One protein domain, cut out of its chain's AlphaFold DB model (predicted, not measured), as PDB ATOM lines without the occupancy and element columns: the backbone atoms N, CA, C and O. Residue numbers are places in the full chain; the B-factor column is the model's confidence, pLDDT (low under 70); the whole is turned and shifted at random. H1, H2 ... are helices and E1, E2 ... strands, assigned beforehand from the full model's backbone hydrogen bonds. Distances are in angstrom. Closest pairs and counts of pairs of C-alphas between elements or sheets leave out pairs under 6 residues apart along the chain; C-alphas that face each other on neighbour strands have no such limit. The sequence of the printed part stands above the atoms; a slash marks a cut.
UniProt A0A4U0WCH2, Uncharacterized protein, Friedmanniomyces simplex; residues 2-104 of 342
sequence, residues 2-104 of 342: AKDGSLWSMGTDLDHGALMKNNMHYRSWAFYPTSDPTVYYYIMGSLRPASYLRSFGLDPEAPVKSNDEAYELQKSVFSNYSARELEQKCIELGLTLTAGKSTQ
ATOM      1  N   ALA A   2     169.002 160.667 175.922       27.97
ATOM      2  CA  ALA A   2     168.394 159.560 176.650       27.97
ATOM      3  C   ALA A   2     168.408 158.304 175.752       27.97
ATOM      4  O   ALA A   2     168.588 158.399 174.537       27.97
ATOM      5  N   LYS A   3     168.279 157.110 176.345       29.19
ATOM      6  CA  LYS A   3     168.365 155.818 175.629       29.19
ATOM      7  C   LYS A   3     167.311 155.640 174.521       29.19
ATOM      8  O   LYS A   3     167.425 154.703 173.741       29.19
ATOM      9  N   ASP A   4     166.315 156.512 174.459       31.52
ATOM     10  CA  ASP A   4     165.228 156.526 173.479       31.52
ATOM     11  C   ASP A   4     165.456 157.505 172.309       31.52
ATOM     12  O   ASP A   4     164.589 157.643 171.451       31.52
ATOM     13  N   GLY A   5     166.609 158.182 172.250       31.44
ATOM     14  CA  GLY A   5     166.906 159.156 171.198       31.44
ATOM     15  C   GLY A   5     166.269 160.532 171.412       31.44
ATOM     16  O   GLY A   5     166.474 161.414 170.581       31.44
ATOM     17  N   SER A   6     165.573 160.761 172.532       30.16
ATOM     18  CA  SER A   6     165.169 162.105 172.937       30.16
ATOM     19  C   SER A   6     166.365 162.872 173.521       30.16
ATOM     20  O   SER A   6     167.180 162.354 174.304       30.16
ATOM     21  N   LEU A   7     166.529 164.122 173.089       38.81
ATOM     22  CA  LEU A   7     167.363 165.087 173.792       38.81
ATOM     23  C   LEU A   7     166.537 165.680 174.947       38.81
ATOM     24  O   LEU A   7     165.319 165.804 174.866       38.81
ATOM     25  N   TRP A   8     167.213 165.930 176.065       37.31
ATOM     26  CA  TRP A   8     166.634 166.259 177.368       37.31
ATOM     27  C   TRP A   8     165.587 167.383 177.292       37.31
ATOM     28  O   TRP A   8     165.888 168.452 176.772       37.31
ATOM     29  N   SER A   9     164.402 167.199 177.886       36.50
ATOM     30  CA  SER A   9     163.518 168.330 178.188       36.50
ATOM     31  C   SER A   9     164.134 169.138 179.335       36.50
ATOM     32  O   SER A   9     164.221 168.639 180.460       36.50
ATOM     33  N   MET A  10     164.614 170.346 179.044       37.97
ATOM     34  CA  MET A  10     165.053 171.324 180.049       37.97
ATOM     35  C   MET A  10     163.839 172.040 180.665       37.97
ATOM     36  O   MET A  10     162.719 171.819 180.210       37.97
ATOM     37  N   GLY A  11     164.056 172.855 181.704       53.59
ATOM     38  CA  GLY A  11     163.047 173.734 182.308       53.59
ATOM     39  C   GLY A  11     162.507 174.796 181.339       53.59
ATOM     40  O   GLY A  11     162.006 174.469 180.267       53.59
ATOM     41  N   THR A  12     162.558 176.083 181.697       48.75
ATOM     42  CA  THR A  12     162.116 177.155 180.783       48.75
ATOM     43  C   THR A  12     162.912 177.097 179.473       48.75
ATOM     44  O   THR A  12     164.136 177.213 179.479       48.75
ATOM     45  N   ASP A  13     162.215 176.902 178.354       57.38
ATOM     46  CA  ASP A  13     162.793 176.772 177.013       57.38
ATOM     47  C   ASP A  13     163.235 178.146 176.474       57.38
ATOM     48  O   ASP A  13     162.468 178.854 175.816       57.38
ATOM     49  N   LEU A  14     164.458 178.553 176.830       55.62
ATOM     50  CA  LEU A  14     165.032 179.860 176.482       55.62
ATOM     51  C   LEU A  14     165.548 179.932 175.036       55.62
ATOM     52  O   LEU A  14     165.670 181.028 174.492       55.62
ATOM     53  N   ASP A  15     165.860 178.792 174.416       57.53
ATOM     54  CA  ASP A  15     166.393 178.701 173.052       57.53
ATOM     55  C   ASP A  15     165.377 178.143 172.040       57.53
ATOM     56  O   ASP A  15     165.740 177.843 170.903       57.53
ATOM     57  N   HIS A  16     164.116 177.981 172.454       66.38
ATOM     58  CA  HIS A  16     163.043 177.301 171.720       66.38
ATOM     59  C   HIS A  16     163.481 175.973 171.073       66.38
ATOM     60  O   HIS A  16     163.101 175.643 169.936       66.38
ATOM     61  N   GLY A  17     164.325 175.224 171.784       65.62
ATOM     62  CA  GLY A  17     164.885 173.959 171.339       65.62
ATOM     63  C   GLY A  17     165.870 174.066 170.171       65.62
ATOM     64  O   GLY A  17     165.976 173.107 169.405       65.62
ATOM     65  N   ALA A  18     166.549 175.204 169.990       66.88
ATOM     66  CA  ALA A  18     167.604 175.399 168.988       66.88
ATOM     67  C   ALA A  18     168.749 174.403 169.141       66.88
ATOM     68  O   ALA A  18     169.123 173.752 168.172       66.88
ATOM     69  N   LEU A  19     169.266 174.234 170.353       65.44
ATOM     70  CA  LEU A  19     170.458 173.426 170.594       65.44
ATOM     71  C   LEU A  19     170.118 171.966 170.888       65.44
ATOM     72  O   LEU A  19     170.896 171.064 170.590       65.44
ATOM     73  N   MET A  20     168.960 171.736 171.508       64.56
ATOM     74  CA  MET A  20     168.712 170.510 172.265       64.56
ATOM     75  C   MET A  20     167.436 169.778 171.869       64.56
ATOM     76  O   MET A  20     167.059 168.848 172.565       64.56
ATOM     77  N   LYS A  21     166.746 170.147 170.785       72.50
ATOM     78  CA  LYS A  21     165.514 169.437 170.401       72.50
ATOM     79  C   LYS A  21     165.769 168.263 169.461       72.50
ATOM     80  O   LYS A  21     165.436 167.128 169.787       72.50
ATOM     81  N   ASN A  22     166.334 168.535 168.287       79.69
ATOM     82  CA  ASN A  22     166.606 167.538 167.253       79.69
ATOM     83  C   ASN A  22     167.745 168.016 166.323       79.69
ATOM     84  O   ASN A  22     168.173 169.171 166.386       79.69
ATOM     85  N   ASN A  23     168.226 167.136 165.441       81.69
ATOM     86  CA  ASN A  23     169.349 167.440 164.542       81.69
ATOM     87  C   ASN A  23     169.026 168.566 163.537       81.69
ATOM     88  O   ASN A  23     169.920 169.322 163.162       81.69
ATOM     89  N   MET A  24     167.763 168.703 163.105       82.56
ATOM     90  CA  MET A  24     167.334 169.790 162.210       82.56
ATOM     91  C   MET A  24     167.444 171.152 162.890       82.56
ATOM     92  O   MET A  24     167.961 172.102 162.305       82.56
ATOM     93  N   HIS A  25     166.986 171.237 164.134       81.38
ATOM     94  CA  HIS A  25     167.072 172.435 164.950       81.38
ATOM     95  C   HIS A  25     168.526 172.811 165.214       81.38
ATOM     96  O   HIS A  25     168.915 173.941 164.929       81.38
ATOM     97  N   TYR A  26     169.340 171.845 165.643       77.19
ATOM     98  CA  TYR A  26     170.756 172.070 165.913       77.19
ATOM     99  C   TYR A  26     171.501 172.565 164.661       77.19
ATOM    100  O   TYR A  26     172.233 173.550 164.712       77.19
ATOM    101  N   ARG A  27     171.247 171.963 163.489       81.12
ATOM    102  CA  ARG A  27     171.862 172.401 162.224       81.12
ATOM    103  C   ARG A  27     171.329 173.718 161.669       81.12
ATOM    104  O   ARG A  27     171.933 174.234 160.739       81.12
ATOM    105  N   SER A  28     170.294 174.315 162.264       75.12
ATOM    106  CA  SER A  28     169.938 175.697 161.921       75.12
ATOM    107  C   SER A  28     171.079 176.682 162.207       75.12
ATOM    108  O   SER A  28     171.073 177.777 161.653       75.12
ATOM    109  N   TRP A  29     172.062 176.297 163.033       75.06
ATOM    110  CA  TRP A  29     173.282 177.056 163.288       75.06
ATOM    111  C   TRP A  29     174.471 176.445 162.540       75.06
ATOM    112  O   TRP A  29     175.184 175.580 163.050       75.06
ATOM    113  N   ALA A  30     174.679 176.864 161.290       74.75
ATOM    114  CA  ALA A  30     175.794 176.397 160.467       74.75
ATOM    115  C   ALA A  30     176.112 177.349 159.302       74.75
ATOM    116  O   ALA A  30     175.351 178.262 158.969       74.75
ATOM    117  N   PHE A  31     177.273 177.130 158.678       77.31
ATOM    118  CA  PHE A  31     177.653 177.777 157.425       77.31
ATOM    119  C   PHE A  31     177.084 176.996 156.258       77.31
ATOM    120  O   PHE A  31     177.392 175.820 156.112       77.31
ATOM    121  N   TYR A  32     176.342 177.666 155.388       83.88
ATOM    122  CA  TYR A  32     175.828 177.065 154.168       83.88
ATOM    123  C   TYR A  32     176.399 177.762 152.939       83.88
ATOM    124  O   TYR A  32     176.550 178.988 152.948       83.88
ATOM    125  N   PRO A  33     176.732 177.012 151.876       86.06
ATOM    126  CA  PRO A  33     176.985 177.625 150.584       86.06
ATOM    127  C   PRO A  33     175.715 178.342 150.116       86.06
ATOM    128  O   PRO A  33     174.598 177.893 150.378       86.06
ATOM    129  N   THR A  34     175.902 179.469 149.442       88.31
ATOM    130  CA  THR A  34     174.807 180.227 148.825       88.31
ATOM    131  C   THR A  34     174.711 179.895 147.338       88.31
ATOM    132  O   THR A  34     175.448 179.047 146.832       88.31
ATOM    133  N   SER A  35     173.825 180.580 146.617       88.12
ATOM    134  CA  SER A  35     173.747 180.488 145.154       88.12
ATOM    135  C   SER A  35     175.044 180.891 144.444       88.12
ATOM    136  O   SER A  35     175.284 180.452 143.319       88.12
ATOM    137  N   ASP A  36     175.908 181.665 145.107       84.50
ATOM    138  CA  ASP A  36     177.299 181.847 144.706       84.50
ATOM    139  C   ASP A  36     178.188 180.827 145.449       84.50
ATOM    140  O   ASP A  36     178.302 180.897 146.678       84.50
ATOM    141  N   PRO A  37     178.866 179.904 144.737       77.75
ATOM    142  CA  PRO A  37     179.681 178.854 145.352       77.75
ATOM    143  C   PRO A  37     180.919 179.386 146.089       77.75
ATOM    144  O   PRO A  37     181.557 178.643 146.833       77.75
ATOM    145  N   THR A  38     181.284 180.655 145.889       79.62
ATOM    146  CA  THR A  38     182.388 181.312 146.602       79.62
ATOM    147  C   THR A  38     181.939 182.009 147.885       79.62
ATOM    148  O   THR A  38     182.775 182.404 148.702       79.62
ATOM    149  N   VAL A  39     180.625 182.140 148.088       79.69
ATOM    150  CA  VAL A  39     180.029 182.839 149.223       79.69
ATOM    151  C   VAL A  39     179.309 181.840 150.116       79.69
ATOM    152  O   VAL A  39     178.385 181.140 149.705       79.69
ATOM    153  N   TYR A  40     179.720 181.828 151.378       81.75
ATOM    154  CA  TYR A  40     179.065 181.080 152.437       81.75
ATOM    155  C   TYR A  40     178.331 182.055 153.346       81.75
ATOM    156  O   TYR A  40     178.868 183.109 153.700       81.75
ATOM    157  N   TYR A  41     177.116 181.690 153.732       80.50
ATOM    158  CA  TYR A  41     176.313 182.437 154.683       80.50
ATOM    159  C   TYR A  41     176.250 181.668 155.997       80.50
ATOM    160  O   TYR A  41     175.989 180.465 156.012       80.50
ATOM    161  N   TYR A  42     176.528 182.364 157.095       75.12
ATOM    162  CA  TYR A  42     176.421 181.796 158.429       75.12
ATOM    163  C   TYR A  42     175.058 182.122 158.999       75.12
ATOM    164  O   TYR A  42     174.728 183.289 159.208       75.12
ATOM    165  N   ILE A  43     174.275 181.088 159.258       67.50
ATOM    166  CA  ILE A  43     172.994 181.246 159.925       67.50
ATOM    167  C   ILE A  43     173.290 181.185 161.421       67.50
ATOM    168  O   ILE A  43     173.455 180.108 161.976       67.50
ATOM    169  N   MET A  44     173.418 182.340 162.068       61.84
ATOM    170  CA  MET A  44     173.563 182.445 163.522       61.84
ATOM    171  C   MET A  44     172.594 183.502 164.035       61.84
ATOM    172  O   MET A  44     172.521 184.595 163.478       61.84
ATOM    173  N   GLY A  45     171.862 183.187 165.107       53.91
ATOM    174  CA  GLY A  45     171.027 184.168 165.814       53.91
ATOM    175  C   GLY A  45     169.552 183.801 165.963       53.91
ATOM    176  O   GLY A  45     168.846 184.458 166.726       53.91
ATOM    177  N   SER A  46     169.079 182.736 165.309       56.09
ATOM    178  CA  SER A  46     167.712 182.265 165.520       56.09
ATOM    179  C   SER A  46     167.646 181.372 166.754       56.09
ATOM    180  O   SER A  46     168.013 180.200 166.695       56.09
ATOM    181  N   LEU A  47     167.091 181.896 167.847       61.78
ATOM    182  CA  LEU A  47     166.548 181.071 168.933       61.78
ATOM    183  C   LEU A  47     165.174 180.491 168.552       61.78
ATOM    184  O   LEU A  47     164.458 180.029 169.417       61.78
ATOM    185  N   ARG A  48     164.740 180.561 167.283       68.94
ATOM    186  CA  ARG A  48     163.471 179.997 166.782       68.94
ATOM    187  C   ARG A  48     163.707 179.151 165.525       68.94
ATOM    188  O   ARG A  48     163.206 179.484 164.443       68.94
ATOM    189  N   PRO A  49     164.443 178.032 165.649       75.06
ATOM    190  CA  PRO A  49     164.803 177.158 164.526       75.06
ATOM    191  C   PRO A  49     163.582 176.690 163.723       75.06
ATOM    192  O   PRO A  49     163.618 176.657 162.498       75.06
ATOM    193  N   ALA A  50     162.464 176.388 164.386       78.31
ATOM    194  CA  ALA A  50     161.275 175.872 163.718       78.31
ATOM    195  C   ALA A  50     160.615 176.906 162.793       78.31
ATOM    196  O   ALA A  50     160.233 176.579 161.672       78.31
ATOM    197  N   SER A  51     160.475 178.155 163.248       75.31
ATOM    198  CA  SER A  51     159.934 179.246 162.427       75.31
ATOM    199  C   SER A  51     160.861 179.559 161.259       75.31
ATOM    200  O   SER A  51     160.393 179.751 160.138       75.31
ATOM    201  N   TYR A  52     162.170 179.540 161.518       78.06
ATOM    202  CA  TYR A  52     163.193 179.715 160.500       78.06
ATOM    203  C   TYR A  52     163.082 178.646 159.410       78.06
ATOM    204  O   TYR A  52     162.793 178.980 158.266       78.06
ATOM    205  N   LEU A  53     163.201 177.366 159.759       84.31
ATOM    206  CA  LEU A  53     163.158 176.257 158.803       84.31
ATOM    207  C   LEU A  53     161.858 176.266 157.980       84.31
ATOM    208  O   LEU A  53     161.912 176.214 156.749       84.31
ATOM    209  N   ARG A  54     160.698 176.476 158.622       85.19
ATOM    210  CA  ARG A  54     159.404 176.583 157.919       85.19
ATOM    211  C   ARG A  54     159.367 177.734 156.916       85.19
ATOM    212  O   ARG A  54     158.769 177.581 155.856       85.19
ATOM    213  N   SER A  55     160.013 178.864 157.209       79.94
ATOM    214  CA  SER A  55     160.060 180.016 156.291       79.94
ATOM    215  C   SER A  55     160.838 179.749 154.994       79.94
ATOM    216  O   SER A  55     160.633 180.443 153.993       79.94
ATOM    217  N   PHE A  56     161.693 178.725 155.004       82.75
ATOM    218  CA  PHE A  56     162.422 178.217 153.841       82.75
ATOM    219  C   PHE A  56     161.796 176.940 153.261       82.75
ATOM    220  O   PHE A  56     162.362 176.343 152.351       82.75
ATOM    221  N   GLY A  57     160.622 176.529 153.756       84.44
ATOM    222  CA  GLY A  57     159.913 175.329 153.304       84.44
ATOM    223  C   GLY A  57     160.488 174.016 153.842       84.44
ATOM    224  O   GLY A  57     160.132 172.951 153.345       84.44
ATOM    225  N   LEU A  58     161.364 174.076 154.845       87.56
ATOM    226  CA  LEU A  58     161.924 172.903 155.508       87.56
ATOM    227  C   LEU A  58     161.027 172.474 156.672       87.56
ATOM    228  O   LEU A  58     160.525 173.310 157.428       87.56
ATOM    229  N   ASP A  59     160.855 171.163 156.837       87.88
ATOM    230  CA  ASP A  59     160.176 170.597 158.001       87.88
ATOM    231  C   ASP A  59     161.145 170.553 159.200       87.88
ATOM    232  O   ASP A  59     162.162 169.854 159.130       87.88
ATOM    233  N   PRO A  60     160.867 171.274 160.306       84.44
ATOM    234  CA  PRO A  60     161.712 171.243 161.500       84.44
ATOM    235  C   PRO A  60     161.780 169.874 162.180       84.44
ATOM    236  O   PRO A  60     162.708 169.627 162.943       84.44
ATOM    237  N   GLU A  61     160.804 169.000 161.928       87.44
ATOM    238  CA  GLU A  61     160.727 167.652 162.502       87.44
ATOM    239  C   GLU A  61     161.009 166.571 161.446       87.44
ATOM    240  O   GLU A  61     160.606 165.416 161.607       87.44
ATOM    241  N   ALA A  62     161.703 166.931 160.356       86.56
ATOM    242  CA  ALA A  62     162.104 165.971 159.336       86.56
ATOM    243  C   ALA A  62     162.839 164.775 159.985       86.56
ATOM    244  O   ALA A  62     163.697 164.986 160.849       86.56
ATOM    245  N   PRO A  63     162.541 163.523 159.585       83.19
ATOM    246  CA  PRO A  63     163.063 162.318 160.231       83.19
ATOM    247  C   PRO A  63     164.518 162.037 159.818       83.19
ATOM    248  O   PRO A  63     164.814 161.039 159.164       83.19
ATOM    249  N   VAL A  64     165.431 162.930 160.193       85.88
ATOM    250  CA  VAL A  64     166.871 162.829 159.936       85.88
ATOM    251  C   VAL A  64     167.572 162.090 161.074       85.88
ATOM    252  O   VAL A  64     167.304 162.317 162.256       85.88
ATOM    253  N   LYS A  65     168.496 161.193 160.733       81.44
ATOM    254  CA  LYS A  65     169.169 160.305 161.694       81.44
ATOM    255  C   LYS A  65     170.468 160.884 162.240       81.44
ATOM    256  O   LYS A  65     170.912 160.461 163.305       81.44
ATOM    257  N   SER A  66     171.078 161.837 161.535       82.81
ATOM    258  CA  SER A  66     172.340 162.460 161.940       82.81
ATOM    259  C   SER A  66     172.369 163.965 161.679       82.81
ATOM    260  O   SER A  66     171.589 164.508 160.894       82.81
ATOM    261  N   ASN A  67     173.325 164.632 162.325       78.31
ATOM    262  CA  ASN A  67     173.641 166.035 162.078       78.31
ATOM    263  C   ASN A  67     174.091 166.283 160.629       78.31
ATOM    264  O   ASN A  67     173.835 167.353 160.088       78.31
ATOM    265  N   ASP A  68     174.740 165.321 159.980       81.62
ATOM    266  CA  ASP A  68     175.217 165.497 158.602       81.62
ATOM    267  C   ASP A  68     174.076 165.380 157.589       81.62
ATOM    268  O   ASP A  68     174.012 166.146 156.632       81.62
ATOM    269  N   GLU A  69     173.116 164.490 157.844       85.81
ATOM    270  CA  GLU A  69     171.900 164.375 157.034       85.81
ATOM    271  C   GLU A  69     171.042 165.646 157.140       85.81
ATOM    272  O   GLU A  69     170.585 166.179 156.128       85.81
ATOM    273  N   ALA A  70     170.898 166.185 158.357       85.50
ATOM    274  CA  ALA A  70     170.240 167.469 158.589       85.50
ATOM    275  C   ALA A  70     170.943 168.620 157.848       85.50
ATOM    276  O   ALA A  70     170.284 169.480 157.261       85.50
ATOM    277  N   TYR A  71     172.279 168.624 157.842       86.25
ATOM    278  CA  TYR A  71     173.065 169.632 157.140       86.25
ATOM    279  C   TYR A  71     172.865 169.555 155.624       86.25
ATOM    280  O   TYR A  71     172.573 170.574 155.007       86.25
ATOM    281  N   GLU A  72     172.954 168.373 155.013       88.88
ATOM    282  CA  GLU A  72     172.773 168.238 153.560       88.88
ATOM    283  C   GLU A  72     171.349 168.603 153.108       88.88
ATOM    284  O   GLU A  72     171.182 169.258 152.074       88.88
ATOM    285  N   LEU A  73     170.324 168.282 153.907       88.94
ATOM    286  CA  LEU A  73     168.947 168.694 153.622       88.94
ATOM    287  C   LEU A  73     168.809 170.222 153.622       88.94
ATOM    288  O   LEU A  73     168.292 170.802 152.666       88.94
ATOM    289  N   GLN A  74     169.316 170.885 154.659       88.06
ATOM    290  CA  GLN A  74     169.287 172.345 154.763       88.06
ATOM    291  C   GLN A  74     170.111 173.017 153.656       88.06
ATOM    292  O   GLN A  74     169.646 173.952 153.002       88.06
ATOM    293  N   LYS A  75     171.295 172.473 153.361       89.00
ATOM    294  CA  LYS A  75     172.177 172.923 152.281       89.00
ATOM    295  C   LYS A  75     171.495 172.870 150.920       89.00
ATOM    296  O   LYS A  75     171.652 173.814 150.147       89.00
ATOM    297  N   SER A  76     170.715 171.824 150.636       90.31
ATOM    298  CA  SER A  76     169.987 171.697 149.363       90.31
ATOM    299  C   SER A  76     169.007 172.851 149.112       90.31
ATOM    300  O   SER A  76     168.773 173.221 147.962       90.31
ATOM    301  N   VAL A  77     168.479 173.456 150.181       89.31
ATOM    302  CA  VAL A  77     167.565 174.598 150.113       89.31
ATOM    303  C   VAL A  77     168.329 175.917 150.115       89.31
ATOM    304  O   VAL A  77     168.103 176.743 149.232       89.31
ATOM    305  N   PHE A  78     169.252 176.114 151.061       86.69
ATOM    306  CA  PHE A  78     169.963 177.386 151.231       86.69
ATOM    307  C   PHE A  78     170.899 177.726 150.068       86.69
ATOM    308  O   PHE A  78     171.045 178.903 149.746       86.69
ATOM    309  N   SER A  79     171.418 176.718 149.359       88.81
ATOM    310  CA  SER A  79     172.228 176.926 148.147       88.81
ATOM    311  C   SER A  79     171.450 177.586 147.000       88.81
ATOM    312  O   SER A  79     172.057 178.037 146.039       88.81
ATOM    313  N   ASN A  80     170.116 177.659 147.070       89.94
ATOM    314  CA  ASN A  80     169.309 178.341 146.053       89.94
ATOM    315  C   ASN A  80     169.155 179.846 146.314       89.94
ATOM    316  O   ASN A  80     168.671 180.563 145.442       89.94
ATOM    317  N   TYR A  81     169.547 180.328 147.495       86.75
ATOM    318  CA  TYR A  81     169.400 181.725 147.891       86.75
ATOM    319  C   TYR A  81     170.748 182.436 147.867       86.75
ATOM    320  O   TYR A  81     171.782 181.862 148.210       86.75
ATOM    321  N   SER A  82     170.741 183.716 147.510       86.88
ATOM    322  CA  SER A  82     171.894 184.587 147.730       86.88
ATOM    323  C   SER A  82     172.052 184.919 149.218       86.88
ATOM    324  O   SER A  82     171.075 184.959 149.968       86.88
ATOM    325  N   ALA A  83     173.275 185.248 149.652       82.62
ATOM    326  CA  ALA A  83     173.534 185.701 151.026       82.62
ATOM    327  C   ALA A  83     172.622 186.869 151.451       82.62
ATOM    328  O   ALA A  83     172.177 186.936 152.592       82.62
ATOM    329  N   ARG A  84     172.297 187.770 150.514       79.94
ATOM    330  CA  ARG A  84     171.407 188.914 150.755       79.94
ATOM    331  C   ARG A  84     169.970 188.485 151.045       79.94
ATOM    332  O   ARG A  84     169.339 189.062 151.921       79.94
ATOM    333  N   GLU A  85     169.441 187.525 150.292       83.38
ATOM    334  CA  GLU A  85     168.071 187.032 150.493       83.38
ATOM    335  C   GLU A  85     167.945 186.272 151.813       83.38
ATOM    336  O   GLU A  85     166.938 186.415 152.507       83.38
ATOM    337  N   LEU A  86     168.981 185.510 152.177       81.69
ATOM    338  CA  LEU A  86     169.064 184.839 153.474       81.69
ATOM    339  C   LEU A  86     169.067 185.857 154.625       81.69
ATOM    340  O   LEU A  86     168.246 185.736 155.532       81.69
ATOM    341  N   GLU A  87     169.916 186.887 154.556       79.06
ATOM    342  CA  GLU A  87     169.985 187.965 155.556       79.06
ATOM    343  C   GLU A  87     168.657 188.720 155.674       79.06
ATOM    344  O   GLU A  87     168.122 188.886 156.768       79.06
ATOM    345  N   GLN A  88     168.071 189.121 154.543       78.94
ATOM    346  CA  GLN A  88     166.809 189.858 154.522       78.94
ATOM    347  C   GLN A  88     165.678 189.060 155.188       78.94
ATOM    348  O   GLN A  88     164.942 189.609 156.006       78.94
ATOM    349  N   LYS A  89     165.580 187.755 154.910       77.88
ATOM    350  CA  LYS A  89     164.621 186.872 155.584       77.88
ATOM    351  C   LYS A  89     164.906 186.749 157.083       77.88
ATOM    352  O   LYS A  89     163.965 186.742 157.870       77.88
ATOM    353  N   CYS A  90     166.172 186.677 157.500       75.19
ATOM    354  CA  CYS A  90     166.527 186.650 158.925       75.19
ATOM    355  C   CYS A  90     166.099 187.940 159.643       75.19
ATOM    356  O   CYS A  90     165.583 187.869 160.758       75.19
ATOM    357  N   ILE A  91     166.260 189.099 158.994       73.62
ATOM    358  CA  ILE A  91     165.811 190.400 159.506       73.62
ATOM    359  C   ILE A  91     164.283 190.441 159.620       73.62
ATOM    360  O   ILE A  91     163.762 190.772 160.681       73.62
ATOM    361  N   GLU A  92     163.558 190.067 158.562       72.06
ATOM    362  CA  GLU A  92     162.084 190.075 158.533       72.06
ATOM    363  C   GLU A  92     161.457 189.168 159.594       72.06
ATOM    364  O   GLU A  92     160.397 189.470 160.138       72.06
ATOM    365  N   LEU A  93     162.122 188.057 159.900       67.81
ATOM    366  CA  LEU A  93     161.669 187.091 160.892       67.81
ATOM    367  C   LEU A  93     162.144 187.424 162.319       67.81
ATOM    368  O   LEU A  93     161.816 186.680 163.243       67.81
ATOM    369  N   GLY A  94     162.908 188.508 162.512       62.97
ATOM    370  CA  GLY A  94     163.436 188.913 163.820       62.97
ATOM    371  C   GLY A  94     164.430 187.908 164.412       62.97
ATOM    372  O   GLY A  94     164.498 187.736 165.625       62.97
ATOM    373  N   LEU A  95     165.174 187.199 163.560       62.25
ATOM    374  CA  LEU A  95     166.043 186.075 163.935       62.25
ATOM    375  C   LEU A  95     167.501 186.487 164.149       62.25
ATOM    376  O   LEU A  95     168.416 185.684 163.994       62.25
ATOM    377  N   THR A  96     167.723 187.760 164.445       62.75
ATOM    378  CA  THR A  96     169.048 188.324 164.689       62.75
ATOM    379  C   THR A  96     169.159 188.716 166.160       62.75
ATOM    380  O   THR A  96     168.151 188.945 166.829       62.75
ATOM    381  N   LEU A  97     170.383 188.823 166.688       65.81
ATOM    382  CA  LEU A  97     170.651 189.295 168.058       65.81
ATOM    383  C   LEU A  97     170.424 190.820 168.178       65.81
ATOM    384  O   LEU A  97     171.323 191.594 168.515       65.81
ATOM    385  N   THR A  98     169.221 191.270 167.829       66.75
ATOM    386  CA  THR A  98     168.858 192.681 167.650       66.75
ATOM    387  C   THR A  98     167.605 193.073 168.422       66.75
ATOM    388  O   THR A  98     167.088 194.159 168.195       66.75
ATOM    389  N   ALA A  99     167.147 192.250 169.372       66.19
ATOM    390  CA  ALA A  99     165.987 192.564 170.204       66.19
ATOM    391  C   ALA A  99     166.069 194.002 170.760       66.19
ATOM    392  O   ALA A  99     167.057 194.389 171.387       66.19
ATOM    393  N   GLY A 100     165.032 194.802 170.498       70.12
ATOM    394  CA  GLY A 100     164.977 196.220 170.860       70.12
ATOM    395  C   GLY A 100     165.662 197.192 169.886       70.12
ATOM    396  O   GLY A 100     165.680 198.390 170.171       70.12
ATOM    397  N   LYS A 101     166.204 196.731 168.752       77.25
ATOM    398  CA  LYS A 101     166.820 197.563 167.702       77.25
ATOM    399  C   LYS A 101     165.954 197.575 166.441       77.25
ATOM    400  O   LYS A 101     165.340 196.579 166.086       77.25
ATOM    401  N   SER A 102     165.963 198.693 165.715       80.56
ATOM    402  CA  SER A 102     165.415 198.744 164.354       80.56
ATOM    403  C   SER A 102     166.498 198.331 163.361       80.56
ATOM    404  O   SER A 102     167.518 199.008 163.239       80.56
ATOM    405  N   THR A 103     166.277 197.221 162.660       80.00
ATOM    406  CA  THR A 103     167.226 196.687 161.677       80.00
ATOM    407  C   THR A 103     166.764 197.024 160.262       80.00
ATOM    408  O   THR A 103     165.609 196.798 159.909       80.00
ATOM    409  N   GLN A 104     167.662 197.568 159.436       81.25
ATOM    410  CA  GLN A 104     167.387 197.869 158.030       81.25
ATOM    411  C   GLN A 104     168.523 197.359 157.144       81.25
ATOM    412  O   GLN A 104     169.694 197.601 157.422       81.25
TER     413      GLN A 104
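What this domain is: This is residues 2 to 104 of the 342 residues of an uncharacterized protein of Friedmanniomyces simplex (UniProt A0A4U0WCH2). The E1-E2 hairpin has H3 by E1 and H4 by E2, with short H1 and H2 nearer the middle; residues 2 to 22 and 93 to 104 form long ends without named elements. The 103 printed residues run H1, E1, E2, H2, H3, H4, mostly helix, with under half in named elements; the antiparallel sheet is E1 - E2. The whole is compact, radius of gyration of the C-alphas 14.0 A, spans 42 by 33 by 19 A.

Where its parts are: H1, residues 23 to 27, begins at C-alpha (169.349, 167.440, 164.542). E1 is 30 to 33, E2 40 to 43, H2 49 to 55. H3, 67 to 78, measures 16.1 A; H4, 83 to 92, measures 14.4 A, ending at C-alpha (162.084, 190.075, 158.533).

How they stand to each other: N 32 of E1 and O 41 of E2 are within hydrogen-bond range, 2.9 A. Closest C-alphas are Tyr 32 and Lys 75 for E1 and H3, 5.8 A, and Tyr 41 and Ala 83 for E2 and H4, 5.6 A. H1 touches H3, closest C-alphas Asn 23 and Asn 67, 5.1 A. Every O i to N i+4 pair is within hydrogen-bond range in H1, H2 and H4; H3 has 7 of 8.

The domain as a whole: The printed part has no cut. H2 to H3 is a long link. pLDDT is under 70 at residues 2 to 20, 43 to 48 and 93 to 99.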